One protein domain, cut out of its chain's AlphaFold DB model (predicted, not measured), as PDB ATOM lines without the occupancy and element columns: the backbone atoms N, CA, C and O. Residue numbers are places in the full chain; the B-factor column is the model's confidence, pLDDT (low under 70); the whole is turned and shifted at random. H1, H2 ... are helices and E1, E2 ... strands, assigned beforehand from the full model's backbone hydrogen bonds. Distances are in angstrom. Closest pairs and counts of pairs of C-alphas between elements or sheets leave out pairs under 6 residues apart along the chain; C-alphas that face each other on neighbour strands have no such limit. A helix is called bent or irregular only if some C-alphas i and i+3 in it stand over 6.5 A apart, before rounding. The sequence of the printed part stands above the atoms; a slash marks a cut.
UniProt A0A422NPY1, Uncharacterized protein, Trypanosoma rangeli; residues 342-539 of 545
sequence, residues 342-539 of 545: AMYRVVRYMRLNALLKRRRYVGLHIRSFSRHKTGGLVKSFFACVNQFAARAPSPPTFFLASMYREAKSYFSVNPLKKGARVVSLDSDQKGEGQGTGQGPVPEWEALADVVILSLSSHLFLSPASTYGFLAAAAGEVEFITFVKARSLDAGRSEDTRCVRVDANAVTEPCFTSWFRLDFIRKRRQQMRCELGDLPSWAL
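AT A GLANCE: This is residues 342 to 539 of the 545 residues of an uncharacterized protein of Trypanosoma rangeli (UniProt A0A422NPY1). A strongly twisted sheet of six strands forms the core, with H3 and H4 over one face and H5 and H6 over the other, while H1 packs on H5 away from the sheet. Residues 488 to 494, between E5 and E6, stick out, and an arm after E6 with H7 and H8 reaches away from the sheet and makes the longest axis. The printed part has 198 residues with eight named helices and six named strands, in the order H1 H2 E1 H3 E2 H4 E3 H5 E4 H6 E5 E6 H7 H8; its class is mixed, helices and strands. The mixed sheet runs E3 E2 E1 E4 E5 E6, with E5 and E6 antiparallel and the other neighbours parallel. The whole is compact, with a radius of gyration of the C-alphas of 18.1 A and spans of 57 by 45 by 32 A.

HOW THE PARTS SIT: H1, residues 342 to 352, touches H5, residues 440 to 454, at a steep tilt of 57 degrees, the same way; their closest C-alphas, of Ala 342 and Trp 444, are 4.6 A apart. H2, residues 354 to 357, only just touches H1, with 3 pairs of C-alphas within 8 A, and only at the corner, Met 350 and Lys 357 having the closest C-alphas at 5.3 A; it only grazes the sheet. E1, residues 362 to 366, H3, residues 371 to 391, and E2, residues 397 to 402, form a strand-helix-strand unit, two parallel neighbour strands with a helix between; N 364 and O 399 are 2.7 A apart. E2, H4, residues 405 to 413, and E3, residues 421 to 423, form another, with N 398 and O 421 2.8 A apart. H3, with residues 375 to 382 alone, touches H4 at a shallow tilt of 33 degrees, only just short of steep, the same way; the closest C-alphas, of Val 378 and Ala 407, are 5.9 A apart. E3, H5 and E4, residues 458 to 461, form a split unit, with E2 and E1 between its strands. H5 has a height over the sheet of 10.5 A and lies over E2 and E1, slantwise to the strands. E4 is parallel to E1, with N 365 and O 460 2.8 A apart. E4, H6, residues 466 to 474, and E5, residues 479 to 483, form a third neighbour unit, with N 461 and O 481 2.9 A apart; the crossovers of these four units are right-handed. H5, with residues 450 to 454 alone, touches H6 at a steep tilt of 54 degrees, the same way, the closest C-alphas being those of Ser 454 and Ala 471, 4.5 A apart. H3 and H4 on one face and H5 and H6 on the other make three layers, helices on both faces of a sheet. E5 and E6, residues 498 to 502, are a hairpin, with N 499 and O 482 2.9 A apart. H7, residues 517 to 527, and H8, residues 536 to 539, are apart from each other and not on the sheet. Every O i to N i+4 pair is within hydrogen-bond range in H1, H4, H5 and H6, 15 of 17 are in H3 and 5 of 7 in H7; H2 and H8 are too short for such a pair.

IN THESE COORDINATES: H1 begins at C-alpha 342 (30.746, 19.975, -21.754) and is 15.8 A long. H3, 31.4 A long, is irregular, C-alphas 372 and 375 being 7.4 A apart. E2 measures 16.1 A and H5 20.9 A. H7, 15.3 A long, is only just irregular, C-alphas 518 and 521 being 6.6 A apart. H8 ends at C-alpha 539 (28.293, -0.946, 4.482).

THE WHOLE: The C-alphas farthest apart, of Gly 419 and Arg 528, are 57.5 A apart. The printed part has no cut. The links E3 to H5, E5 to E6 and E6 to H7 are long. Mean pLDDT of the printed part is 82.4; residues 428 to 439, 487 to 495, 502 to 507, 512 to 532 and 539 are under 70.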
ATOM      1  N   ALA A 342      30.842  21.421 -21.907       92.06
ATOM      2  CA  ALA A 342      30.746  19.975 -21.754       92.06
ATOM      3  C   ALA A 342      29.573  19.417 -22.575       92.06
ATOM      4  O   ALA A 342      29.739  18.459 -23.331       92.06
ATOM      5  N   MET A 343      28.401  20.054 -22.494       94.94
ATOM      6  CA  MET A 343      27.213  19.592 -23.217       94.94
ATOM      7  C   MET A 343      27.317  19.769 -24.727       94.94
ATOM      8  O   MET A 343      26.836  18.913 -25.467       94.94
ATOM      9  N   TYR A 344      28.007  20.802 -25.204       93.19
ATOM     10  CA  TYR A 344      28.323  20.960 -26.619       93.19
ATOM     11  C   TYR A 344      29.114  19.758 -27.146       93.19
ATOM     12  O   TYR A 344      28.760  19.200 -28.187       93.19
ATOM     13  N   ARG A 345      30.130  19.292 -26.403       92.00
ATOM     14  CA  ARG A 345      30.913  18.097 -26.764       92.00
ATOM     15  C   ARG A 345      30.045  16.839 -26.806       92.00
ATOM     16  O   ARG A 345      30.102  16.105 -27.792       92.00
ATOM     17  N   VAL A 346      29.199  16.634 -25.794       94.81
ATOM     18  CA  VAL A 346      28.250  15.505 -25.736       94.81
ATOM     19  C   VAL A 346      27.310  15.518 -26.941       94.81
ATOM     20  O   VAL A 346      27.247  14.546 -27.697       94.81
ATOM     21  N   VAL A 347      26.596  16.627 -27.150       94.56
ATOM     22  CA  VAL A 347      25.579  16.759 -28.200       94.56
ATOM     23  C   VAL A 347      26.211  16.625 -29.581       94.56
ATOM     24  O   VAL A 347      25.696  15.880 -30.418       94.56
ATOM     25  N   ARG A 348      27.350  17.286 -29.825       92.62
ATOM     26  CA  ARG A 348      28.081  17.179 -31.094       92.62
ATOM     27  C   ARG A 348      28.488  15.738 -31.375       92.62
ATOM     28  O   ARG A 348      28.215  15.235 -32.464       92.62
ATOM     29  N   TYR A 349      29.095  15.057 -30.404       92.62
ATOM     30  CA  TYR A 349      29.546  13.683 -30.591       92.62
ATOM     31  C   TYR A 349      28.380  12.719 -30.840       92.62
ATOM     32  O   TYR A 349      28.424  11.926 -31.779       92.62
ATOM     33  N   MET A 350      27.291  12.831 -30.074       92.44
ATOM     34  CA  MET A 350      26.104  11.991 -30.268       92.44
ATOM     35  C   MET A 350      25.394  12.249 -31.604       92.44
ATOM     36  O   MET A 350      24.829  11.319 -32.180       92.44
ATOM     37  N   ARG A 351      25.422  13.485 -32.125       91.19
ATOM     38  CA  ARG A 351      24.875  13.816 -33.454       91.19
ATOM     39  C   ARG A 351      25.698  13.199 -34.583       91.19
ATOM     40  O   ARG A 351      25.112  12.684 -35.534       91.19
ATOM     41  N   LEU A 352      27.026  13.238 -34.467       90.69
ATOM     42  CA  LEU A 352      27.950  12.695 -35.468       90.69
ATOM     43  C   LEU A 352      28.045  11.163 -35.413       90.69
ATOM     44  O   LEU A 352      28.307  10.522 -36.429       90.69
ATOM     45  N   ASN A 353      27.801  10.557 -34.250       90.81
ATOM     46  CA  ASN A 353      27.894   9.116 -34.066       90.81
ATOM     47  C   ASN A 353      26.510   8.444 -34.095       90.81
ATOM     48  O   ASN A 353      25.817   8.324 -33.079       90.81
ATOM     49  N   ALA A 354      26.124   7.934 -35.269       88.00
ATOM     50  CA  ALA A 354      24.839   7.261 -35.481       88.00
ATOM     51  C   ALA A 354      24.593   6.065 -34.536       88.00
ATOM     52  O   ALA A 354      23.435   5.728 -34.271       88.00
ATOM     53  N   LEU A 355      25.655   5.443 -34.005       87.88
ATOM     54  CA  LEU A 355      25.551   4.306 -33.084       87.88
ATOM     55  C   LEU A 355      25.075   4.723 -31.691       87.88
ATOM     56  O   LEU A 355      24.385   3.959 -31.019       87.88
ATOM     57  N   LEU A 356      25.398   5.947 -31.273       88.62
ATOM     58  CA  LEU A 356      25.022   6.484 -29.965       88.62
ATOM     59  C   LEU A 356      23.741   7.316 -30.020       88.62
ATOM     60  O   LEU A 356      23.036   7.409 -29.017       88.62
ATOM     61  N   LYS A 357      23.387   7.854 -31.197       83.44
ATOM     62  CA  LYS A 357      22.180   8.668 -31.411       83.44
ATOM     63  C   LYS A 357      20.898   7.991 -30.916       83.44
ATOM     64  O   LYS A 357      20.006   8.658 -30.408       83.44
ATOM     65  N   ARG A 358      20.811   6.662 -31.039       83.19
ATOM     66  CA  ARG A 358      19.645   5.870 -30.606       83.19
ATOM     67  C   ARG A 358      19.629   5.539 -29.108       83.19
ATOM     68  O   ARG A 358      18.716   4.844 -28.684       83.19
ATOM     69  N   ARG A 359      20.644   5.953 -28.333       86.69
ATOM     70  CA  ARG A 359      20.815   5.646 -26.894       86.69
ATOM     71  C   ARG A 359      20.748   4.148 -26.552       86.69
ATOM     72  O   ARG A 359      20.452   3.751 -25.434       86.69
ATOM     73  N   ARG A 360      21.050   3.287 -27.529       88.75
ATOM     74  CA  ARG A 360      21.054   1.821 -27.395       88.75
ATOM     75  C   ARG A 360      22.483   1.305 -27.376       88.75
ATOM     76  O   ARG A 360      22.946   0.676 -28.327       88.75
ATOM     77  N   TYR A 361      23.190   1.626 -26.303       94.88
ATOM     78  CA  TYR A 361      24.561   1.184 -26.088       94.88
ATOM     79  C   TYR A 361      24.811   0.826 -24.623       94.88
ATOM     80  O   TYR A 361      23.997   1.091 -23.729       94.88
ATOM     81  N   VAL A 362      25.956   0.186 -24.417       96.75
ATOM     82  CA  VAL A 362      26.487  -0.229 -23.122       96.75
ATOM     83  C   VAL A 362      27.724   0.614 -22.825       96.75
ATOM     84  O   VAL A 362      28.604   0.735 -23.675       96.75
ATOM     85  N   GLY A 363      27.810   1.217 -21.646       97.38
ATOM     86  CA  GLY A 363      28.987   1.995 -21.264       97.38
ATOM     87  C   GLY A 363      30.065   1.119 -20.621       97.38
ATOM     88  O   GLY A 363      29.769   0.195 -19.863       97.38
ATOM     89  N   LEU A 364      31.327   1.415 -20.912       97.94
ATOM     90  CA  LEU A 364      32.514   0.778 -20.352       97.94
ATOM     91  C   LEU A 364      33.368   1.859 -19.693       97.94
ATOM     92  O   LEU A 364      33.873   2.748 -20.376       97.94
ATOM     93  N   HIS A 365      33.569   1.767 -18.383       96.50
ATOM     94  CA  HIS A 365      34.456   2.667 -17.655       96.50
ATOM     95  C   HIS A 365      35.634   1.901 -17.042       96.50
ATOM     96  O   HIS A 365      35.498   1.187 -16.035       96.50
ATOM     97  N   ILE A 366      36.813   2.075 -17.647       95.19
ATOM     98  CA  ILE A 366      38.041   1.371 -17.264       95.19
ATOM     99  C   ILE A 366      38.972   2.321 -16.508       95.19
ATOM    100  O   ILE A 366      39.555   3.243 -17.074       95.19
ATOM    101  N   ARG A 367      39.161   2.055 -15.214       91.75
ATOM    102  CA  ARG A 367      40.051   2.799 -14.324       91.75
ATOM    103  C   ARG A 367      40.895   1.836 -13.503       91.75
ATOM    104  O   ARG A 367      40.391   1.166 -12.608       91.75
ATOM    105  N   SER A 368      42.199   1.827 -13.766       88.06
ATOM    106  CA  SER A 368      43.167   1.150 -12.909       88.06
ATOM    107  C   SER A 368      43.706   2.107 -11.842       88.06
ATOM    108  O   SER A 368      44.046   3.253 -12.128       88.06
ATOM    109  N   PHE A 369      43.835   1.639 -10.604       83.06
ATOM    110  CA  PHE A 369      44.514   2.386  -9.532       83.06
ATOM    111  C   PHE A 369      46.006   2.038  -9.429       83.06
ATOM    112  O   PHE A 369      46.720   2.595  -8.603       83.06
ATOM    113  N   SER A 370      46.493   1.125 -10.278       81.56
ATOM    114  CA  SER A 370      47.902   0.742 -10.372       81.56
ATOM    115  C   SER A 370      48.289   0.581 -11.840       81.56
ATOM    116  O   SER A 370      47.736  -0.273 -12.534       81.56
ATOM    117  N   ARG A 371      49.247   1.383 -12.329       72.88
ATOM    118  CA  ARG A 371      49.652   1.353 -13.748       72.88
ATOM    119  C   ARG A 371      50.055  -0.054 -14.204       72.88
ATOM    120  O   ARG A 371      49.587  -0.493 -15.248       72.88
ATOM    121  N   HIS A 372      50.789  -0.799 -13.375       77.00
ATOM    122  CA  HIS A 372      51.227  -2.172 -13.670       77.00
ATOM    123  C   HIS A 372      50.085  -3.196 -13.791       77.00
ATOM    124  O   HIS A 372      50.281  -4.271 -14.346       77.00
ATOM    125  N   LYS A 373      48.884  -2.881 -13.291       82.69
ATOM    126  CA  LYS A 373      47.712  -3.770 -13.354       82.69
ATOM    127  C   LYS A 373      46.758  -3.440 -14.510       82.69
ATOM    128  O   LYS A 373      45.755  -4.132 -14.671       82.69
ATOM    129  N   THR A 374      47.056  -2.413 -15.311       88.00
ATOM    130  CA  THR A 374      46.157  -1.911 -16.368       88.00
ATOM    131  C   THR A 374      45.869  -2.976 -17.424       88.00
ATOM    132  O   THR A 374      44.704  -3.321 -17.609       88.00
ATOM    133  N   GLY A 375      46.892  -3.591 -18.024       90.56
ATOM    134  CA  GLY A 375      46.689  -4.626 -19.044       90.56
ATOM    135  C   GLY A 375      45.895  -5.845 -18.555       90.56
ATOM    136  O   GLY A 375      45.033  -6.358 -19.267       90.56
ATOM    137  N   GLY A 376      46.107  -6.283 -17.309       91.44
ATOM    138  CA  GLY A 376      45.319  -7.367 -16.705       91.44
ATOM    139  C   GLY A 376      43.841  -7.002 -16.520       91.44
ATOM    140  O   GLY A 376      42.955  -7.824 -16.773       91.44
ATOM    141  N   LEU A 377      43.565  -5.754 -16.131       92.25
ATOM    142  CA  LEU A 377      42.206  -5.232 -16.020       92.25
ATOM    143  C   LEU A 377      41.540  -5.111 -17.397       92.25
ATOM    144  O   LEU A 377      40.427  -5.601 -17.565       92.25
ATOM    145  N   VAL A 378      42.228  -4.546 -18.395       94.94
ATOM    146  CA  VAL A 378      41.726  -4.406 -19.776       94.94
ATOM    147  C   VAL A 378      41.354  -5.768 -20.368       94.94
ATOM    148  O   VAL A 378      40.249  -5.928 -20.885       94.94
ATOM    149  N   LYS A 379      42.211  -6.785 -20.209       94.75
ATOM    150  CA  LYS A 379      41.912  -8.167 -20.629       94.75
ATOM    151  C   LYS A 379      40.686  -8.748 -19.921       94.75
ATOM    152  O   LYS A 379      39.921  -9.501 -20.521       94.75
ATOM    153  N   SER A 380      40.488  -8.406 -18.647       94.25
ATOM    154  CA  SER A 380      39.318  -8.849 -17.881       94.25
ATOM    155  C   SER A 380      38.040  -8.172 -18.386       94.25
ATOM    156  O   SER A 380      37.050  -8.859 -18.625       94.25
ATOM    157  N   PHE A 381      38.087  -6.865 -18.667       96.12
ATOM    158  CA  PHE A 381      36.995  -6.137 -19.324       96.12
ATOM    159  C   PHE A 381      36.652  -6.742 -20.674       96.12
ATOM    160  O   PHE A 381      35.489  -7.037 -20.923       96.12
ATOM    161  N   PHE A 382      37.653  -6.983 -21.516       96.38
ATOM    162  CA  PHE A 382      37.439  -7.599 -22.816       96.38
ATOM    163  C   PHE A 382      36.742  -8.956 -22.690       96.38
ATOM    164  O   PHE A 382      35.761  -9.199 -23.385       96.38
ATOM    165  N   ALA A 383      37.174  -9.817 -21.762       95.25
ATOM    166  CA  ALA A 383      36.525 -11.107 -21.523       95.25
ATOM    167  C   ALA A 383      35.044 -10.954 -21.119       95.25
ATOM    168  O   ALA A 383      34.181 -11.594 -21.725       95.25
ATOM    169  N   CYS A 384      34.744 -10.068 -20.162       95.19
ATOM    170  CA  CYS A 384      33.376  -9.800 -19.705       95.19
ATOM    171  C   CYS A 384      32.485  -9.251 -20.826       95.19
ATOM    172  O   CYS A 384      31.376  -9.736 -21.058       95.19
ATOM    173  N   VAL A 385      32.991  -8.259 -21.557       96.12
ATOM    174  CA  VAL A 385      32.297  -7.612 -22.676       96.12
ATOM    175  C   VAL A 385      32.047  -8.608 -23.804       96.12
ATOM    176  O   VAL A 385      30.953  -8.650 -24.361       96.12
ATOM    177  N   ASN A 386      33.018  -9.468 -24.107       95.50
ATOM    178  CA  ASN A 386      32.887 -10.470 -25.154       95.50
ATOM    179  C   ASN A 386      31.871 -11.566 -24.785       95.50
ATOM    180  O   ASN A 386      31.128 -12.045 -25.644       95.50
ATOM    181  N   GLN A 387      31.796 -11.946 -23.505       94.75
ATOM    182  CA  GLN A 387      30.767 -12.857 -23.000       94.75
ATOM    183  C   GLN A 387      29.370 -12.226 -23.074       94.75
ATOM    184  O   GLN A 387      28.423 -12.887 -23.503       94.75
ATOM    185  N   PHE A 388      29.245 -10.951 -22.702       94.81
ATOM    186  CA  PHE A 388      28.001 -10.196 -22.832       94.81
ATOM    187  C   PHE A 388      27.558 -10.101 -24.298       94.81
ATOM    188  O   PHE A 388      26.431 -10.465 -24.631       94.81
ATOM    189  N   ALA A 389      28.469  -9.706 -25.192       95.75
ATOM    190  CA  ALA A 389      28.204  -9.596 -26.623       95.75
ATOM    191  C   ALA A 389      27.772 -10.933 -27.237       95.75
ATOM    192  O   ALA A 389      26.836 -10.965 -28.028       95.75
ATOM    193  N   ALA A 390      28.381 -12.052 -26.827       95.12
ATOM    194  CA  ALA A 390      27.995 -13.383 -27.296       95.12
ATOM    195  C   ALA A 390      26.528 -13.728 -26.989       95.12
ATOM    196  O   ALA A 390      25.878 -14.402 -27.790       95.12
ATOM    197  N   ARG A 391      26.000 -13.259 -25.855       94.44
ATOM    198  CA  ARG A 391      24.627 -13.533 -25.400       94.44
ATOM    199  C   ARG A 391      23.600 -12.531 -25.926       94.44
ATOM    200  O   ARG A 391      22.414 -12.833 -25.912       94.44
ATOM    201  N   ALA A 392      24.037 -11.368 -26.405       93.31
ATOM    202  CA  ALA A 392      23.135 -10.342 -26.910       93.31
ATOM    203  C   ALA A 392      22.372 -10.819 -28.171       93.31
ATOM    204  O   ALA A 392      22.964 -11.495 -29.025       93.31
ATOM    205  N   PRO A 393      21.081 -10.467 -28.318       92.06
ATOM    206  CA  PRO A 393      20.267 -10.867 -29.471       92.06
ATOM    207  C   PRO A 393      20.719 -10.184 -30.771       92.06
ATOM    208  O   PRO A 393      20.646 -10.776 -31.841       92.06
ATOM    209  N   SER A 394      21.247  -8.965 -30.673       91.12
ATOM    210  CA  SER A 394      21.796  -8.185 -31.783       91.12
ATOM    211  C   SER A 394      23.194  -7.666 -31.436       91.12
ATOM    212  O   SER A 394      23.481  -7.519 -30.246       91.12
ATOM    213  N   PRO A 395      24.044  -7.328 -32.426       93.25
ATOM    214  CA  PRO A 395      25.375  -6.764 -32.188       93.25
ATOM    215  C   PRO A 395      25.315  -5.501 -31.310       93.25
ATOM    216  O   PRO A 395      24.781  -4.479 -31.755       93.25
ATOM    217  N   PRO A 396      25.825  -5.534 -30.064       95.00
ATOM    218  CA  PRO A 396      25.786  -4.366 -29.196       95.00
ATOM    219  C   PRO A 396      26.820  -3.317 -29.621       95.00
ATOM    220  O   PRO A 396      27.872  -3.626 -30.187       95.00
ATOM    221  N   THR A 397      26.518  -2.060 -29.304       96.19
ATOM    222  CA  THR A 397      27.490  -0.961 -29.345       96.19
ATOM    223  C   THR A 397      27.953  -0.667 -27.925       96.19
ATOM    224  O   THR A 397      27.134  -0.603 -27.006       96.19
ATOM    225  N   PHE A 398      29.254  -0.461 -27.758       97.19
ATOM    226  CA  PHE A 398      29.881  -0.088 -26.501       97.19
ATOM    227  C   PHE A 398      30.483   1.312 -26.588       97.19
ATOM    228  O   PHE A 398      31.176   1.623 -27.556       97.19
ATOM    229  N   PHE A 399      30.261   2.132 -25.565       97.62
ATOM    230  CA  PHE A 399      30.975   3.393 -25.376       97.62
ATOM    231  C   PHE A 399      32.082   3.205 -24.335       97.62
ATOM    232  O   PHE A 399      31.788   2.821 -23.206       97.62
ATOM    233  N   LEU A 400      33.340   3.451 -24.700       97.19
ATOM    234  CA  LEU A 400      34.506   3.285 -23.835       97.19
ATOM    235  C   LEU A 400      35.026   4.634 -23.333       97.19
ATOM    236  O   LEU A 400      35.604   5.407 -24.095       97.19
ATOM    237  N   ALA A 401      34.921   4.838 -22.023       96.25
ATOM    238  CA  ALA A 401      35.581   5.909 -21.292       96.25
ATOM    239  C   ALA A 401      36.798   5.342 -20.545       96.25
ATOM    240  O   ALA A 401      36.687   4.478 -19.664       96.25
ATOM    241  N   SER A 402      37.986   5.795 -20.936       93.00
ATOM    242  CA  SER A 402      39.255   5.385 -20.338       93.00
ATOM    243  C   SER A 402      40.346   6.398 -20.655       93.00
ATOM    244  O   SER A 402      40.489   6.844 -21.793       93.00
ATOM    245  N   MET A 403      41.171   6.688 -19.654       87.31
ATOM    246  CA  MET A 403      42.369   7.524 -19.788       87.31
ATOM    247  C   MET A 403      43.587   6.775 -20.358       87.31
ATOM    248  O   MET A 403      44.634   7.379 -20.572       87.31
ATOM    249  N   TYR A 404      43.487   5.453 -20.542       88.56
ATOM    250  CA  TYR A 404      44.597   4.610 -20.991       88.56
ATOM    251  C   TYR A 404      44.498   4.355 -22.493       88.56
ATOM    252  O   TYR A 404      43.526   3.738 -22.946       88.56
ATOM    253  N   ARG A 405      45.521   4.751 -23.263       88.56
ATOM    254  CA  ARG A 405      45.595   4.425 -24.694       88.56
ATOM    255  C   ARG A 405      45.721   2.927 -24.893       88.56
ATOM    256  O   ARG A 405      45.147   2.419 -25.846       88.56
ATOM    257  N   GLU A 406      46.376   2.220 -23.967       90.50
ATOM    258  CA  GLU A 406      46.405   0.750 -23.948       90.50
ATOM    259  C   GLU A 406      44.988   0.165 -24.039       90.50
ATOM    260  O   GLU A 406      44.738  -0.704 -24.866       90.50
ATOM    261  N   ALA A 407      44.034   0.679 -23.253       92.44
ATOM    262  CA  ALA A 407      42.654   0.200 -23.284       92.44
ATOM    263  C   ALA A 407      41.976   0.501 -24.630       92.44
ATOM    264  O   ALA A 407      41.381  -0.398 -25.221       92.44
ATOM    265  N   LYS A 408      42.088   1.742 -25.126       92.31
ATOM    266  CA  LYS A 408      41.496   2.143 -26.415       92.31
ATOM    267  C   LYS A 408      42.065   1.301 -27.566       92.31
ATOM    268  O   LYS A 408      41.309   0.687 -28.306       92.31
ATOM    269  N   SER A 409      43.391   1.185 -27.642       93.25
ATOM    270  CA  SER A 409      44.101   0.373 -28.637       93.25
ATOM    271  C   SER A 409      43.701  -1.102 -28.567       93.25
ATOM    272  O   SER A 409      43.386  -1.711 -29.588       93.25
ATOM    273  N   TYR A 410      43.619  -1.669 -27.358       95.44
ATOM    274  CA  TYR A 410      43.252  -3.072 -27.181       95.44
ATOM    275  C   TYR A 410      41.862  -3.382 -27.749       95.44
ATOM    276  O   TYR A 410      41.712  -4.371 -28.465       95.44
ATOM    277  N   PHE A 411      40.863  -2.537 -27.483       95.56
ATOM    278  CA  PHE A 411      39.510  -2.721 -28.021       95.56
ATOM    279  C   PHE A 411      39.384  -2.387 -29.515       95.56
ATOM    280  O   PHE A 411      38.485  -2.919 -30.162       95.56
ATOM    281  N   SER A 412      40.272  -1.560 -30.073       92.56
ATOM    282  CA  SER A 412      40.311  -1.291 -31.517       92.56
ATOM    283  C   SER A 412      40.918  -2.443 -32.321       92.56
ATOM    284  O   SER A 412      40.457  -2.730 -33.421       92.56
ATOM    285  N   VAL A 413      41.954  -3.104 -31.789       94.38
ATOM    286  CA  VAL A 413      42.689  -4.168 -32.502       94.38
ATOM    287  C   VAL A 413      42.055  -5.548 -32.303       94.38
ATOM    288  O   VAL A 413      42.130  -6.391 -33.193       94.38
ATOM    289  N   ASN A 414      41.428  -5.803 -31.151       95.44
ATOM    290  CA  ASN A 414      40.838  -7.107 -30.850       95.44
ATOM    291  C   ASN A 414      39.330  -7.094 -31.153       95.44
ATOM    292  O   ASN A 414      38.578  -6.421 -30.443       95.44
ATOM    293  N   PRO A 415      38.851  -7.847 -32.161       93.00
ATOM    294  CA  PRO A 415      37.438  -7.852 -32.516       93.00
ATOM    295  C   PRO A 415      36.585  -8.512 -31.426       93.00
ATOM    296  O   PRO A 415      36.930  -9.562 -30.875       93.00
ATOM    297  N   LEU A 416      35.430  -7.912 -31.142       95.25
ATOM    298  CA  LEU A 416      34.416  -8.491 -30.264       95.25
ATOM    299  C   LEU A 416      33.494  -9.446 -31.038       95.25
ATOM    300  O   LEU A 416      33.266  -9.307 -32.243       95.25
ATOM    301  N   LYS A 417      32.913 -10.417 -30.328       92.88
ATOM    302  CA  LYS A 417      31.947 -11.371 -30.890       92.88
ATOM    303  C   LYS A 417      30.732 -10.666 -31.501       92.88
ATOM    304  O   LYS A 417      30.334  -9.583 -31.074       92.88
ATOM    305  N   LYS A 418      30.117 -11.337 -32.485       91.31
ATOM    306  CA  LYS A 418      28.915 -10.884 -33.211       91.31
ATOM    307  C   LYS A 418      29.068  -9.512 -33.890       91.31
ATOM    308  O   LYS A 418      28.071  -8.837 -34.112       91.31
ATOM    309  N   GLY A 419      30.290  -9.079 -34.206       91.00
ATOM    310  CA  GLY A 419      30.521  -7.772 -34.830       91.00
ATOM    311  C   GLY A 419      30.171  -6.594 -33.916       91.00
ATOM    312  O   GLY A 419      29.820  -5.519 -34.404       91.00
ATOM    313  N   ALA A 420      30.216  -6.794 -32.594       94.62
ATOM    314  CA  ALA A 420      30.015  -5.712 -31.646       94.62
ATOM    315  C   ALA A 420      31.078  -4.621 -31.830       94.62
ATOM    316  O   ALA A 420      32.233  -4.907 -32.147       94.62
ATOM    317  N   ARG A 421      30.682  -3.364 -31.627       94.62
ATOM    318  CA  ARG A 421      31.528  -2.195 -31.906       94.62
ATOM    319  C   ARG A 421      31.839  -1.432 -30.637       94.62
ATOM    320  O   ARG A 421      30.968  -1.297 -29.783       94.62
ATOM    321  N   VAL A 422      33.052  -0.897 -30.550       95.88
ATOM    322  CA  VAL A 422      33.473  -0.004 -29.469       95.88
ATOM    323  C   VAL A 422      33.756   1.368 -30.055       95.88
ATOM    324  O   VAL A 422      34.458   1.484 -31.055       95.88
ATOM    325  N   VAL A 423      33.192   2.398 -29.437       94.88
ATOM    326  CA  VAL A 423      33.452   3.802 -29.759       94.88
ATOM    327  C   VAL A 423      33.914   4.520 -28.498       94.88
ATOM    328  O   VAL A 423      33.518   4.154 -27.395       94.88
ATOM    329  N   SER A 424      34.752   5.536 -28.640       93.56
ATOM    330  CA  SER A 424      35.203   6.379 -27.530       93.56
ATOM    331  C   SER A 424      35.247   7.831 -27.972       93.56
ATOM    332  O   SER A 424      35.416   8.097 -29.165       93.56
ATOM    333  N   LEU A 425      35.131   8.761 -27.028       88.75
ATOM    334  CA  LEU A 425      35.511  10.141 -27.290       88.75
ATOM    335  C   LEU A 425      37.027  10.211 -27.524       88.75
ATOM    336  O   LEU A 425      37.828   9.635 -26.768       88.75
ATOM    337  N   ASP A 426      37.414  10.895 -28.596       79.81
ATOM    338  CA  ASP A 426      38.795  11.312 -28.787       79.81
ATOM    339  C   ASP A 426      39.102  12.398 -27.756       79.81
ATOM    340  O   ASP A 426      38.261  13.251 -27.475       79.81
ATOM    341  N   SER A 427      40.278  12.308 -27.140       72.81
ATOM    342  CA  SER A 427      40.746  13.333 -26.209       72.81
ATOM    343  C   SER A 427      41.801  14.156 -26.921       72.81
ATOM    344  O   SER A 427      42.715  13.592 -27.531       72.81
ATOM    345  N   ASP A 428      41.695  15.471 -26.790       66.25
ATOM    346  CA  ASP A 428      42.675  16.428 -27.297       66.25
ATOM    347  C   ASP A 428      43.977  16.381 -26.453       66.25
ATOM    348  O   ASP A 428      45.000  16.983 -26.797       66.25
ATOM    349  N   GLN A 429      43.996  15.610 -25.353       63.19
ATOM    350  CA  GLN A 429      45.159  15.459 -24.482       63.19
ATOM    351  C   GLN A 429      46.272  14.611 -25.112       63.19
ATOM    352  O   GLN A 429      46.140  13.422 -25.421       63.19
ATOM    353  N   LYS A 430      47.465  15.210 -25.187       58.50
ATOM    354  CA  LYS A 430      48.676  14.567 -25.718       58.50
ATOM    355  C   LYS A 430      49.287  13.495 -24.795       58.50
ATOM    356  O   LYS A 430      50.175  12.778 -25.258       58.50
ATOM    357  N   GLY A 431      48.818  13.316 -23.552       60.19
ATOM    358  CA  GLY A 431      49.409  12.400 -22.557       60.19
ATOM    359  C   GLY A 431      48.433  11.424 -21.882       60.19
ATOM    360  O   GLY A 431      47.234  11.665 -21.823       60.19
ATOM    361  N   GLU A 432      48.962  10.314 -21.346       60.88
ATOM    362  CA  GLU A 432      48.219   9.376 -20.487       60.88
ATOM    363  C   GLU A 432      48.288   9.828 -19.023       60.88
ATOM    364  O   GLU A 432      49.305   9.670 -18.338       60.88
ATOM    365  N   GLY A 433      47.207  10.404 -18.506       61.66
ATOM    366  CA  GLY A 433      47.230  10.962 -17.161       61.66
ATOM    367  C   GLY A 433      45.888  11.507 -16.723       61.66
ATOM    368  O   GLY A 433      44.990  11.730 -17.528       61.66
ATOM    369  N   GLN A 434      45.719  11.647 -15.410       61.38
ATOM    370  CA  GLN A 434      44.534  12.302 -14.883       61.38
ATOM    371  C   GLN A 434      44.739  13.797 -15.107       61.38
ATOM    372  O   GLN A 434      45.588  14.393 -14.450       61.38
ATOM    373  N   GLY A 435      43.960  14.373 -16.020       57.41
ATOM    374  CA  GLY A 435      44.002  15.799 -16.339       57.41
ATOM    375  C   GLY A 435      43.331  16.699 -15.299       57.41
ATOM    376  O   GLY A 435      43.215  17.900 -15.525       57.41
ATOM    377  N   THR A 436      42.880  16.152 -14.157       64.19
ATOM    378  CA  THR A 436      42.371  16.965 -13.043       64.19
ATOM    379  C   THR A 436      43.456  17.934 -12.654       64.19
ATOM    380  O   THR A 436      44.498  17.501 -12.165       64.19
ATOM    381  N   GLY A 437      43.220  19.218 -12.876       59.41
ATOM    382  CA  GLY A 437      44.296  20.166 -12.662       59.41
ATOM    383  C   GLY A 437      44.933  20.842 -13.842       59.41
ATOM    384  O   GLY A 437      45.680  21.794 -13.665       59.41
ATOM    385  N   GLN A 438      44.614  20.397 -15.044       62.38
ATOM    386  CA  GLN A 438      45.342  20.830 -16.225       62.38
ATOM    387  C   GLN A 438      44.568  21.856 -17.057       62.38
ATOM    388  O   GLN A 438      44.931  22.118 -18.196       62.38
ATOM    389  N   GLY A 439      43.517  22.448 -16.481       69.50
ATOM    390  CA  GLY A 439      42.662  23.444 -17.125       69.50
ATOM    391  C   GLY A 439      41.209  22.980 -17.285       69.50
ATOM    392  O   GLY A 439      40.854  21.890 -16.831       69.50
ATOM    393  N   PRO A 440      40.360  23.815 -17.903       73.75
ATOM    394  CA  PRO A 440      38.939  23.525 -18.090       73.75
ATOM    395  C   PRO A 440      38.678  22.424 -19.131       73.75
ATOM    396  O   PRO A 440      37.806  21.587 -18.917       73.75
ATOM    397  N   VAL A 441      39.463  22.354 -20.215       80.06
ATOM    398  CA  VAL A 441      39.240  21.389 -21.311       80.06
ATOM    399  C   VAL A 441      39.289  19.926 -20.840       80.06
ATOM    400  O   VAL A 441      38.306  19.220 -21.069       80.06
ATOM    401  N   PRO A 442      40.328  19.458 -20.116       81.88
ATOM    402  CA  PRO A 442      40.348  18.104 -19.553       81.88
ATOM    403  C   PRO A 442      39.146  17.760 -18.671       81.88
ATOM    404  O   PRO A 442      38.711  16.610 -18.622       81.88
ATOM    405  N   GLU A 443      38.615  18.745 -17.950       83.62
ATOM    406  CA  GLU A 443      37.469  18.550 -17.069       83.62
ATOM    407  C   GLU A 443      36.156  18.507 -17.859       83.62
ATOM    408  O   GLU A 443      35.286  17.699 -17.539       83.62
ATOM    409  N   TRP A 444      36.023  19.300 -18.925       87.62
ATOM    410  CA  TRP A 444      34.891  19.217 -19.851       87.62
ATOM    411  C   TRP A 444      34.866  17.895 -20.617       87.62
ATOM    412  O   TRP A 444      33.794  17.319 -20.783       87.62
ATOM    413  N   GLU A 445      36.024  17.387 -21.051       89.00
ATOM    414  CA  GLU A 445      36.146  16.047 -21.641       89.00
ATOM    415  C   GLU A 445      35.716  14.971 -20.640       89.00
ATOM    416  O   GLU A 445      34.879  14.122 -20.946       89.00
ATOM    417  N   ALA A 446      36.229  15.057 -19.409       90.75
ATOM    418  CA  ALA A 446      35.842  14.157 -18.336       90.75
ATOM    419  C   ALA A 446      34.343  14.268 -18.013       90.75
ATOM    420  O   ALA A 446      33.711  13.258 -17.729       90.75
ATOM    421  N   LEU A 447      33.733  15.448 -18.065       93.31
ATOM    422  CA  LEU A 447      32.289  15.596 -17.888       93.31
ATOM    423  C   LEU A 447      31.501  14.976 -19.040       93.31
ATOM    424  O   LEU A 447      30.511  14.288 -18.792       93.31
ATOM    425  N   ALA A 448      31.952  15.172 -20.279       95.25
ATOM    426  CA  ALA A 448      31.303  14.608 -21.453       95.25
ATOM    427  C   ALA A 448      31.285  13.073 -21.404       95.25
ATOM    428  O   ALA A 448      30.233  12.469 -21.609       95.25
ATOM    429  N   ASP A 449      32.405  12.443 -21.040       96.25
ATOM    430  CA  ASP A 449      32.483  10.995 -20.833       96.25
ATOM    431  C   ASP A 449      31.492  10.518 -19.744       96.25
ATOM    432  O   ASP A 449      30.800   9.520 -19.954       96.25
ATOM    433  N   VAL A 450      31.351  11.234 -18.611       97.00
ATOM    434  CA  VAL A 450      30.353  10.895 -17.568       97.00
ATOM    435  C   VAL A 450      28.940  10.935 -18.136       97.00
ATOM    436  O   VAL A 450      28.174   9.997 -17.914       97.00
ATOM    437  N   VAL A 451      28.584  12.000 -18.859       97.31
ATOM    438  CA  VAL A 451      27.238  12.160 -19.425       97.31
ATOM    439  C   VAL A 451      26.944  11.044 -20.422       97.31
ATOM    440  O   VAL A 451      25.902  10.401 -20.330       97.31
ATOM    441  N   ILE A 452      27.867  10.730 -21.328       97.12
ATOM    442  CA  ILE A 452      27.648   9.666 -22.315       97.12
ATOM    443  C   ILE A 452      27.566   8.296 -21.627       97.12
ATOM    444  O   ILE A 452      26.673   7.512 -21.925       97.12
ATOM    445  N   LEU A 453      28.411   8.003 -20.636       96.94
ATOM    446  CA  LEU A 453      28.254   6.781 -19.837       96.94
ATOM    447  C   LEU A 453      26.877   6.711 -19.156       96.94
ATOM    448  O   LEU A 453      26.251   5.651 -19.141       96.94
ATOM    449  N   SER A 454      26.399   7.826 -18.608       95.88
ATOM    450  CA  SER A 454      25.138   7.890 -17.863       95.88
ATOM    451  C   SER A 454      23.906   7.599 -18.732       95.88
ATOM    452  O   SER A 454      22.925   7.026 -18.274       95.88
ATOM    453  N   LEU A 455      23.980   7.882 -20.029       95.38
ATOM    454  CA  LEU A 455      22.896   7.627 -20.982       95.38
ATOM    455  C   LEU A 455      22.848   6.168 -21.468       95.38
ATOM    456  O   LEU A 455      22.040   5.822 -22.331       95.38
ATOM    457  N   SER A 456      23.730   5.305 -20.960       93.88
ATOM    458  CA  SER A 456      23.741   3.890 -21.320       93.88
ATOM    459  C   SER A 456      22.659   3.087 -20.584       93.88
ATOM    460  O   SER A 456      22.159   3.441 -19.513       93.88
ATOM    461  N   SER A 457      22.292   1.954 -21.180       88.75
ATOM    462  CA  SER A 457      21.335   1.007 -20.586       88.75
ATOM    463  C   SER A 457      21.978   0.093 -19.534       88.75
ATOM    464  O   SER A 457      21.311  -0.361 -18.608       88.75
ATOM    465  N   HIS A 458      23.282  -0.156 -19.670       93.31
ATOM    466  CA  HIS A 458      24.080  -1.034 -18.819       93.31
ATOM    467  C   HIS A 458      25.498  -0.468 -18.728       93.31
ATOM    468  O   HIS A 458      26.047  -0.031 -19.743       93.31
ATOM    469  N   LEU A 459      26.116  -0.522 -17.546       94.94
ATOM    470  CA  LEU A 459      27.496  -0.089 -17.317       94.94
ATOM    471  C   LEU A 459      28.418  -1.225 -16.866       94.94
ATOM    472  O   LEU A 459      28.123  -1.941 -15.914       94.94
ATOM    473  N   PHE A 460      29.584  -1.342 -17.500       95.88
ATOM    474  CA  PHE A 460      30.717  -2.097 -16.971       95.88
ATOM    475  C   PHE A 460      31.661  -1.134 -16.259       95.88
ATOM    476  O   PHE A 460      32.196  -0.217 -16.884       95.88
ATOM    477  N   LEU A 461      31.880  -1.335 -14.963       93.56
ATOM    478  CA  LEU A 461      32.625  -0.405 -14.119       93.56
ATOM    479  C   LEU A 461      33.842  -1.064 -13.482       93.56
ATOM    480  O   LEU A 461      33.814  -2.215 -13.047       93.56
ATOM    481  N   SER A 462      34.913  -0.284 -13.367       91.19
ATOM    482  CA  SER A 462      36.036  -0.641 -12.503       91.19
ATOM    483  C   SER A 462      35.641  -0.410 -11.037       91.19
ATOM    484  O   SER A 462      35.138   0.679 -10.728       91.19
ATOM    485  N   PRO A 463      35.871  -1.377 -10.129       84.06
ATOM    486  CA  PRO A 463      35.584  -1.227  -8.704       84.06
ATOM    487  C   PRO A 463      36.232   0.027  -8.115       84.06
ATOM    488  O   PRO A 463      37.280   0.461  -8.584       84.06
ATOM    489  N   ALA A 464      35.623   0.610  -7.079       82.94
ATOM    490  CA  ALA A 464      36.090   1.824  -6.388       82.94
ATOM    491  C   ALA A 464      36.149   3.116  -7.230       82.94
ATOM    492  O   ALA A 464      36.533   4.168  -6.715       82.94
ATOM    493  N   SER A 465      35.781   3.084  -8.514       88.25
ATOM    494  CA  SER A 465      35.814   4.280  -9.352       88.25
ATOM    495  C   SER A 465      34.638   5.210  -9.064       88.25
ATOM    496  O   SER A 465      33.535   5.006  -9.566       88.25
ATOM    497  N   THR A 466      34.885   6.287  -8.314       90.50
ATOM    498  CA  THR A 466      33.878   7.331  -8.042       90.50
ATOM    499  C   THR A 466      33.332   7.981  -9.310       90.50
ATOM    500  O   THR A 466      32.173   8.373  -9.354       90.50
ATOM    501  N   TYR A 467      34.142   8.024 -10.366       92.31
ATOM    502  CA  TYR A 467      33.742   8.466 -11.695       92.31
ATOM    503  C   TYR A 467      32.673   7.552 -12.318       92.31
ATOM    504  O   TYR A 467      31.645   8.029 -12.793       92.31
ATOM    505  N   GLY A 468      32.873   6.231 -12.254       91.69
ATOM    506  CA  GLY A 468      31.888   5.254 -12.721       91.69
ATOM    507  C   GLY A 468      30.588   5.284 -11.913       91.69
ATOM    508  O   GLY A 468      29.509   5.248 -12.496       91.69
ATOM    509  N   PHE A 469      30.684   5.415 -10.584       90.19
ATOM    510  CA  PHE A 469      29.510   5.574  -9.712       90.19
ATOM    511  C   PHE A 469      28.729   6.855 -10.016       90.19
ATOM    512  O   PHE A 469      27.503   6.827 -10.037       90.19
ATOM    513  N   LEU A 470      29.426   7.964 -10.290       94.00
ATOM    514  CA  LEU A 470      28.784   9.209 -10.707       94.00
ATOM    515  C   LEU A 470      27.979   9.010 -11.997       94.00
ATOM    516  O   LEU A 470      26.813   9.385 -12.033       94.00
ATOM    517  N   ALA A 471      28.564   8.382 -13.021       94.94
ATOM    518  CA  ALA A 471      27.857   8.108 -14.272       94.94
ATOM    519  C   ALA A 471      26.637   7.195 -14.065       94.94
ATOM    520  O   ALA A 471      25.555   7.496 -14.565       94.94
ATOM    521  N   ALA A 472      26.789   6.116 -13.292       92.44
ATOM    522  CA  ALA A 472      25.697   5.193 -12.997       92.44
ATOM    523  C   ALA A 472      24.529   5.874 -12.272       92.44
ATOM    524  O   ALA A 472      23.375   5.683 -12.651       92.44
ATOM    525  N   ALA A 473      24.822   6.692 -11.261       92.06
ATOM    526  CA  ALA A 473      23.803   7.388 -10.487       92.06
ATOM    527  C   ALA A 473      23.152   8.535 -11.271       92.06
ATOM    528  O   ALA A 473      21.932   8.673 -11.240       92.06
ATOM    529  N   ALA A 474      23.936   9.330 -12.009       93.62
ATOM    530  CA  ALA A 474      23.405  10.412 -12.839       93.62
ATOM    531  C   ALA A 474      22.479   9.867 -13.932       93.62
ATOM    532  O   ALA A 474      21.433  10.438 -14.216       93.62
ATOM    533  N   GLY A 475      22.863   8.727 -14.496       92.38
ATOM    534  CA  GLY A 475      22.162   8.050 -15.571       92.38
ATOM    535  C   GLY A 475      21.038   7.144 -15.129       92.38
ATOM    536  O   GLY A 475      20.367   6.567 -15.981       92.38
ATOM    537  N   GLU A 476      20.863   6.972 -13.817       90.62
ATOM    538  CA  GLU A 476      19.845   6.083 -13.268       90.62
ATOM    539  C   GLU A 476      19.946   4.664 -13.853       90.62
ATOM    540  O   GLU A 476      18.946   4.016 -14.169       90.62
ATOM    541  N   VAL A 477      21.186   4.218 -14.071       89.69
ATOM    542  CA  VAL A 477      21.482   3.022 -14.857       89.69
ATOM    543  C   VAL A 477      21.086   1.780 -14.076       89.69
ATOM    544  O   VAL A 477      21.599   1.538 -12.991       89.69
ATOM    545  N   GLU A 478      20.209   0.976 -14.670       82.94
ATOM    546  CA  GLU A 478      19.569  -0.187 -14.045       82.94
ATOM    547  C   GLU A 478      20.502  -1.397 -13.880       82.94
ATOM    548  O   GLU A 478      20.357  -2.197 -12.956       82.94
ATOM    549  N   PHE A 479      21.494  -1.542 -14.761       88.25
ATOM    550  CA  PHE A 479      22.378  -2.702 -14.748       88.25
ATOM    551  C   PHE A 479      23.839  -2.300 -14.685       88.25
ATOM    552  O   PHE A 479      24.361  -1.617 -15.567       88.25
ATOM    553  N   ILE A 480      24.516  -2.786 -13.647       90.81
ATOM    554  CA  ILE A 480      25.936  -2.543 -13.425       90.81
ATOM    555  C   ILE A 480      26.659  -3.887 -13.385       90.81
ATOM    556  O   ILE A 480      26.196  -4.866 -12.803       90.81
ATOM    557  N   THR A 481      27.812  -3.965 -14.037       92.19
ATOM    558  CA  THR A 481      28.730  -5.100 -13.943       92.19
ATOM    559  C   THR A 481      30.094  -4.609 -13.507       92.19
ATOM    560  O   THR A 481      30.768  -3.883 -14.237       92.19
ATOM    561  N   PHE A 482      30.518  -5.018 -12.318       90.69
ATOM    562  CA  PHE A 482      31.871  -4.759 -11.862       90.69
ATOM    563  C   PHE A 482      32.837  -5.729 -12.510       90.69
ATOM    564  O   PHE A 482      32.613  -6.942 -12.518       90.69
ATOM    565  N   VAL A 483      33.929  -5.178 -13.031       91.19
ATOM    566  CA  VAL A 483      34.992  -5.960 -13.645       91.19
ATOM    567  C   VAL A 483      36.257  -5.863 -12.818       91.19
ATOM    568  O   VAL A 483      36.828  -4.787 -12.642       91.19
ATOM    569  N   LYS A 484      36.730  -7.013 -12.349       87.19
ATOM    570  CA  LYS A 484      37.968  -7.122 -11.578       87.19
ATOM    571  C   LYS A 484      39.097  -7.646 -12.442       87.19
ATOM    572  O   LYS A 484      38.892  -8.475 -13.327       87.19
ATOM    573  N   ALA A 485      40.312  -7.197 -12.139       82.62
ATOM    574  CA  ALA A 485      41.499  -7.857 -12.656       82.62
ATOM    575  C   ALA A 485      41.549  -9.291 -12.107       82.62
ATOM    576  O   ALA A 485      41.280  -9.511 -10.925       82.62
ATOM    577  N   ARG A 486      41.897 -10.260 -12.957       72.81
ATOM    578  CA  ARG A 486      42.085 -11.654 -12.536       72.81
ATOM    579  C   ARG A 486      43.120 -11.716 -11.405       72.81
ATOM    580  O   ARG A 486      44.251 -11.273 -11.595       72.81
ATOM    581  N   SER A 487      42.735 -12.267 -10.254       62.91
ATOM    582  CA  SER A 487      43.705 -12.640  -9.222       62.91
ATOM    583  C   SER A 487      44.484 -13.859  -9.710       62.91
ATOM    584  O   SER A 487      43.876 -14.824 -10.177       62.91
ATOM    585  N   LEU A 488      45.814 -13.805  -9.636       55.22
ATOM    586  CA  LEU A 488      46.680 -14.941  -9.971       55.22
ATOM    587  C   LEU A 488      46.568 -16.071  -8.928       55.22
ATOM    588  O   LEU A 488      46.877 -17.211  -9.256       55.22
ATOM    589  N   ASP A 489      46.039 -15.785  -7.732       52.44
ATOM    590  CA  ASP A 489      46.061 -16.701  -6.579       52.44
ATOM    591  C   ASP A 489      44.799 -17.574  -6.425       52.44
ATOM    592  O   ASP A 489      44.689 -18.362  -5.485       52.44
ATOM    593  N   ALA A 490      43.810 -17.456  -7.314       50.97
ATOM    594  CA  ALA A 490      42.541 -18.169  -7.162       50.97
ATOM    595  C   ALA A 490      42.499 -19.456  -8.003       50.97
ATOM    596  O   ALA A 490      42.010 -19.460  -9.130       50.97
ATOM    597  N   GLY A 491      42.924 -20.575  -7.412       50.22
ATOM    598  CA  GLY A 491      42.650 -21.938  -7.894       50.22
ATOM    599  C   GLY A 491      41.177 -22.369  -7.769       50.22
ATOM    600  O   GLY A 491      40.904 -23.535  -7.506       50.22
ATOM    601  N   ARG A 492      40.211 -21.443  -7.898       50.72
ATOM    602  CA  ARG A 492      38.766 -21.727  -7.813       50.72
ATOM    603  C   ARG A 492      38.104 -21.672  -9.192       50.72
ATOM    604  O   ARG A 492      38.399 -20.799 -10.001       50.72
ATOM    605  N   SER A 493      37.184 -22.612  -9.409       52.44
ATOM    606  CA  SER A 493      36.527 -22.962 -10.679       52.44
ATOM    607  C   SER A 493      35.514 -21.937 -11.225       52.44
ATOM    608  O   SER A 493      35.007 -22.137 -12.327       52.44
ATOM    609  N   GLU A 494      35.201 -20.853 -10.508       58.81
ATOM    610  CA  GLU A 494      34.237 -19.843 -10.967       58.81
ATOM    611  C   GLU A 494      34.934 -18.547 -11.395       58.81
ATOM    612  O   GLU A 494      35.671 -17.917 -10.632       58.81
ATOM    613  N   ASP A 495      34.682 -18.135 -12.638       66.38
ATOM    614  CA  ASP A 495      35.199 -16.898 -13.213       66.38
ATOM    615  C   ASP A 495      34.500 -15.669 -12.604       66.38
ATOM    616  O   ASP A 495      33.552 -15.111 -13.151       66.38
ATOM    617  N   THR A 496      34.987 -15.232 -11.444       73.25
ATOM    618  CA  THR A 496      34.461 -14.082 -10.684       73.25
ATOM    619  C   THR A 496      34.901 -12.718 -11.235       73.25
ATOM    620  O   THR A 496      34.741 -11.689 -10.567       73.25
ATOM    621  N   ARG A 497      35.466 -12.673 -12.452       82.94
ATOM    622  CA  ARG A 497      35.944 -11.426 -13.072       82.94
ATOM    623  C   ARG A 497      34.818 -10.439 -13.360       82.94
ATOM    624  O   ARG A 497      35.079  -9.240 -13.331       82.94
ATOM    625  N   CYS A 498      33.603 -10.925 -13.619       88.62
ATOM    626  CA  CYS A 498      32.445 -10.121 -13.999       88.62
ATOM    627  C   CYS A 498      31.321 -10.338 -12.983       88.62
ATOM    628  O   CYS A 498      30.663 -11.375 -12.995       88.62
ATOM    629  N   VAL A 499      31.086  -9.365 -12.108       87.69
ATOM    630  CA  VAL A 499      30.019  -9.446 -11.105       87.69
ATOM    631  C   VAL A 499      28.909  -8.490 -11.501       87.69
ATOM    632  O   VAL A 499      29.075  -7.273 -11.413       87.69
ATOM    633  N   ARG A 500      27.786  -9.033 -11.979       85.31
ATOM    634  CA  ARG A 500      26.575  -8.241 -12.215       85.31
ATOM    635  C   ARG A 500      25.923  -7.946 -10.874       85.31
ATOM    636  O   ARG A 500      25.751  -8.856 -10.069       85.31
ATOM    637  N   VAL A 501      25.536  -6.696 -10.669       78.25
ATOM    638  CA  VAL A 501      24.774  -6.290  -9.494       78.25
ATOM    639  C   VAL A 501      23.527  -5.543  -9.938       78.25
ATOM    640  O   VAL A 501      23.544  -4.837 -10.950       78.25
ATOM    641  N   ASP A 502      22.447  -5.746  -9.194       66.81
ATOM    642  CA  ASP A 502      21.226  -4.961  -9.324       66.81
ATOM    643  C   ASP A 502      21.517  -3.504  -8.917       66.81
ATOM    644  O   ASP A 502      22.094  -3.248  -7.853       66.81
ATOM    645  N   ALA A 503      21.155  -2.544  -9.772       59.91
ATOM    646  CA  ALA A 503      21.375  -1.125  -9.514       59.91
ATOM    647  C   ALA A 503      20.618  -0.603  -8.291       59.91
ATOM    648  O   ALA A 503      21.119   0.314  -7.634       59.91
ATOM    649  N   ASN A 504      19.489  -1.224  -7.930       58.91
ATOM    650  CA  ASN A 504      18.739  -0.887  -6.718       58.91
ATOM    651  C   ASN A 504      19.561  -1.109  -5.432       58.91
ATOM    652  O   ASN A 504      19.179  -0.632  -4.368       58.91
ATOM    653  N   ALA A 505      20.689  -1.827  -5.512       57.72
ATOM    654  CA  ALA A 505      21.597  -2.060  -4.393       57.72
ATOM    655  C   ALA A 505      22.918  -1.257  -4.464       57.72
ATOM    656  O   ALA A 505      23.671  -1.265  -3.492       57.72
ATOM    657  N   VAL A 506      23.247  -0.605  -5.594       60.75
ATOM    658  CA  VAL A 506      24.643  -0.200  -5.909       60.75
ATOM    659  C   VAL A 506      24.816   1.223  -6.448       60.75
ATOM    660  O   VAL A 506      25.950   1.696  -6.543       60.75
ATOM    661  N   THR A 507      23.748   1.949  -6.786       66.62
ATOM    662  CA  THR A 507      23.910   3.327  -7.305       66.62
ATOM    663  C   THR A 507      24.418   4.325  -6.259       66.62
ATOM    664  O   THR A 507      24.933   5.384  -6.619       66.62
ATOM    665  N   GLU A 508      24.366   3.969  -4.975       83.31
ATOM    666  CA  GLU A 508      24.951   4.759  -3.900       83.31
ATOM    667  C   GLU A 508      26.489   4.645  -3.866       83.31
ATOM    668  O   GLU A 508      27.041   3.539  -3.803       83.31
ATOM    669  N   PRO A 509      27.224   5.774  -3.867       81.31
ATOM    670  CA  PRO A 509      28.671   5.752  -3.773       81.31
ATOM    671  C   PRO A 509      29.182   5.152  -2.462       81.31
ATOM    672  O   PRO A 509      28.584   5.259  -1.393       81.31
ATOM    673  N   CYS A 510      30.389   4.600  -2.530       76.88
ATOM    674  CA  CYS A 510      31.125   4.164  -1.354       76.88
ATOM    675  C   CYS A 510      31.596   5.338  -0.493       76.88
ATOM    676  O   CYS A 510      32.336   6.211  -0.959       76.88
ATOM    677  N   PHE A 511      31.341   5.268   0.812       76.06
ATOM    678  CA  PHE A 511      32.018   6.129   1.775       76.06
ATOM    679  C   PHE A 511      33.431   5.593   2.111       76.06
ATOM    680  O   PHE A 511      33.659   4.899   3.099       76.06
ATOM    681  N   THR A 512      34.407   5.890   1.248       64.44
ATOM    682  CA  THR A 512      35.722   5.209   1.183       64.44
ATOM    683  C   THR A 512      36.602   5.250   2.443       64.44
ATOM    684  O   THR A 512      37.304   4.271   2.693       64.44
ATOM    685  N   SER A 513      36.578   6.307   3.274       58.25
ATOM    686  CA  SER A 513      37.332   6.326   4.556       58.25
ATOM    687  C   SER A 513      36.838   5.281   5.546       58.25
ATOM    688  O   SER A 513      37.579   4.881   6.444       58.25
ATOM    689  N   TRP A 514      35.585   4.857   5.405       55.69
ATOM    690  CA  TRP A 514      34.994   3.869   6.285       55.69
ATOM    691  C   TRP A 514      35.546   2.472   5.999       55.69
ATOM    692  O   TRP A 514      35.887   1.752   6.924       55.69
ATOM    693  N   PHE A 515      35.731   2.115   4.726       50.25
ATOM    694  CA  PHE A 515      36.005   0.744   4.272       50.25
ATOM    695  C   PHE A 515      37.433   0.217   4.473       50.25
ATOM    696  O   PHE A 515      37.722  -0.916   4.091       50.25
ATOM    697  N   ARG A 516      38.334   0.957   5.131       55.03
ATOM    698  CA  ARG A 516      39.556   0.342   5.681       55.03
ATOM    699  C   ARG A 516      39.167  -0.465   6.933       55.03
ATOM    700  O   ARG A 516      39.296   0.005   8.062       55.03
ATOM    701  N   LEU A 517      38.615  -1.659   6.679       40.00
ATOM    702  CA  LEU A 517      37.835  -2.543   7.563       40.00
ATOM    703  C   LEU A 517      38.454  -2.833   8.938       40.00
ATOM    704  O   LEU A 517      37.714  -2.915   9.919       40.00
ATOM    705  N   ASP A 518      39.780  -2.866   9.065       43.62
ATOM    706  CA  ASP A 518      40.435  -3.116  10.359       43.62
ATOM    707  C   ASP A 518      40.271  -1.960  11.359       43.62
ATOM    708  O   ASP A 518      40.320  -2.151  12.578       43.62
ATOM    709  N   PHE A 519      40.006  -0.748  10.865       50.44
ATOM    710  CA  PHE A 519      39.757   0.404  11.720       50.44
ATOM    711  C   PHE A 519      38.295   0.524  12.145       50.44
ATOM    712  O   PHE A 519      38.053   1.124  13.185       50.44
ATOM    713  N   ILE A 520      37.320  -0.053  11.432       50.75
ATOM    714  CA  ILE A 520      35.888   0.155  11.730       50.75
ATOM    715  C   ILE A 520      35.531  -0.358  13.122       50.75
ATOM    716  O   ILE A 520      34.873   0.352  13.875       50.75
ATOM    717  N   ARG A 521      35.971  -1.562  13.509       53.53
ATOM    718  CA  ARG A 521      35.612  -2.127  14.823       53.53
ATOM    719  C   ARG A 521      36.201  -1.299  15.971       53.53
ATOM    720  O   ARG A 521      35.478  -0.954  16.903       53.53
ATOM    721  N   LYS A 522      37.474  -0.898  15.853       58.53
ATOM    722  CA  LYS A 522      38.142  -0.001  16.816       58.53
ATOM    723  C   LYS A 522      37.529   1.408  16.813       58.53
ATOM    724  O   LYS A 522      37.325   1.989  17.872       58.53
ATOM    725  N   ARG A 523      37.168   1.949  15.645       60.47
ATOM    726  CA  ARG A 523      36.576   3.290  15.495       60.47
ATOM    727  C   ARG A 523      35.131   3.365  15.961       60.47
ATOM    728  O   ARG A 523      34.764   4.360  16.574       60.47
ATOM    729  N   ARG A 524      34.329   2.320  15.735       60.72
ATOM    730  CA  ARG A 524      32.966   2.201  16.277       60.72
ATOM    731  C   ARG A 524      32.987   2.323  17.798       60.72
ATOM    732  O   ARG A 524      32.241   3.119  18.354       60.72
ATOM    733  N   GLN A 525      33.914   1.618  18.451       61.97
ATOM    734  CA  GLN A 525      34.126   1.728  19.898       61.97
ATOM    735  C   GLN A 525      34.595   3.133  20.317       61.97
ATOM    736  O   GLN A 525      34.149   3.651  21.339       61.97
ATOM    737  N   GLN A 526      35.446   3.788  19.520       62.03
ATOM    738  CA  GLN A 526      35.955   5.135  19.816       62.03
ATOM    739  C   GLN A 526      34.917   6.255  19.631       62.03
ATOM    740  O   GLN A 526      34.918   7.207  20.411       62.03
ATOM    741  N   MET A 527      34.027   6.171  18.633       63.22
ATOM    742  CA  MET A 527      33.031   7.224  18.372       63.22
ATOM    743  C   MET A 527      31.838   7.185  19.337       63.22
ATOM    744  O   MET A 527      31.162   8.200  19.488       63.22
ATOM    745  N   ARG A 528      31.621   6.069  20.053       63.31
ATOM    746  CA  ARG A 528      30.555   5.901  21.066       63.31
ATOM    747  C   ARG A 528      29.140   6.251  20.569       63.31
ATOM    748  O   ARG A 528      28.297   6.627  21.376       63.31
ATOM    749  N   CYS A 529      28.870   6.146  19.270       67.25
ATOM    750  CA  CYS A 529      27.515   6.241  18.736       67.25
ATOM    751  C   CYS A 529      27.124   4.988  17.963       67.25
ATOM    752  O   CYS A 529      27.986   4.240  17.492       67.25
ATOM    753  N   GLU A 530      25.814   4.747  17.892       63.84
ATOM    754  CA  GLU A 530      25.185   3.583  17.265       63.84
ATOM    755  C   GLU A 530      25.327   3.651  15.741       63.84
ATOM    756  O   GLU A 530      24.394   3.880  14.987       63.84
ATOM    757  N   LEU A 531      26.544   3.411  15.264       66.69
ATOM    758  CA  LEU A 531      26.873   3.306  13.841       66.69
ATOM    759  C   LEU A 531      26.360   1.998  13.212       66.69
ATOM    760  O   LEU A 531      26.664   1.715  12.053       66.69
ATOM    761  N   GLY A 532      25.644   1.177  13.992       64.50
ATOM    762  CA  GLY A 532      24.864   0.042  13.498       64.50
ATOM    763  C   GLY A 532      23.687   0.479  12.626       64.50
ATOM    764  O   GLY A 532      23.242  -0.302  11.797       64.50
ATOM    765  N   ASP A 533      23.280   1.745  12.740       71.31
ATOM    766  CA  ASP A 533      22.174   2.339  11.987       71.31
ATOM    767  C   ASP A 533      22.580   2.871  10.605       71.31
ATOM    768  O   ASP A 533      21.757   3.458   9.899       71.31
ATOM    769  N   LEU A 534      23.846   2.700  10.201       78.06
ATOM    770  CA  LEU A 534      24.248   3.045   8.841       78.06
ATOM    771  C   LEU A 534      23.457   2.197   7.833       78.06
ATOM    772  O   LEU A 534      23.327   0.987   8.031       78.06
ATOM    773  N   PRO A 535      22.988   2.793   6.724       79.25
ATOM    774  CA  PRO A 535      22.282   2.043   5.701       79.25
ATOM    775  C   PRO A 535      23.132   0.886   5.177       79.25
ATOM    776  O   PRO A 535      24.347   1.017   5.005       79.25
ATOM    777  N   SER A 536      22.498  -0.248   4.881       76.56
ATOM    778  CA  SER A 536      23.192  -1.458   4.420       76.56
ATOM    779  C   SER A 536      24.041  -1.209   3.168       76.56
ATOM    780  O   SER A 536      25.167  -1.707   3.094       76.56
ATOM    781  N   TRP A 537      23.561  -0.374   2.241       77.12
ATOM    782  CA  TRP A 537      24.289   0.043   1.037       77.12
ATOM    783  C   TRP A 537      25.588   0.796   1.360       77.12
ATOM    784  O   TRP A 537      26.602   0.616   0.686       77.12
ATOM    785  N   ALA A 538      25.617   1.562   2.455       75.25
ATOM    786  CA  ALA A 538      26.813   2.271   2.910       75.25
ATOM    787  C   ALA A 538      27.848   1.329   3.543       75.25
ATOM    788  O   ALA A 538      28.993   1.731   3.736       75.25
ATOM    789  N   LEU A 539      27.455   0.091   3.871       67.38
ATOM    790  CA  LEU A 539      28.293  -0.946   4.482       67.38
ATOM    791  C   LEU A 539      28.732  -2.039   3.496       67.38
ATOM    792  O   LEU A 539      29.692  -2.747   3.787       67.38
TER     793      LEU A 539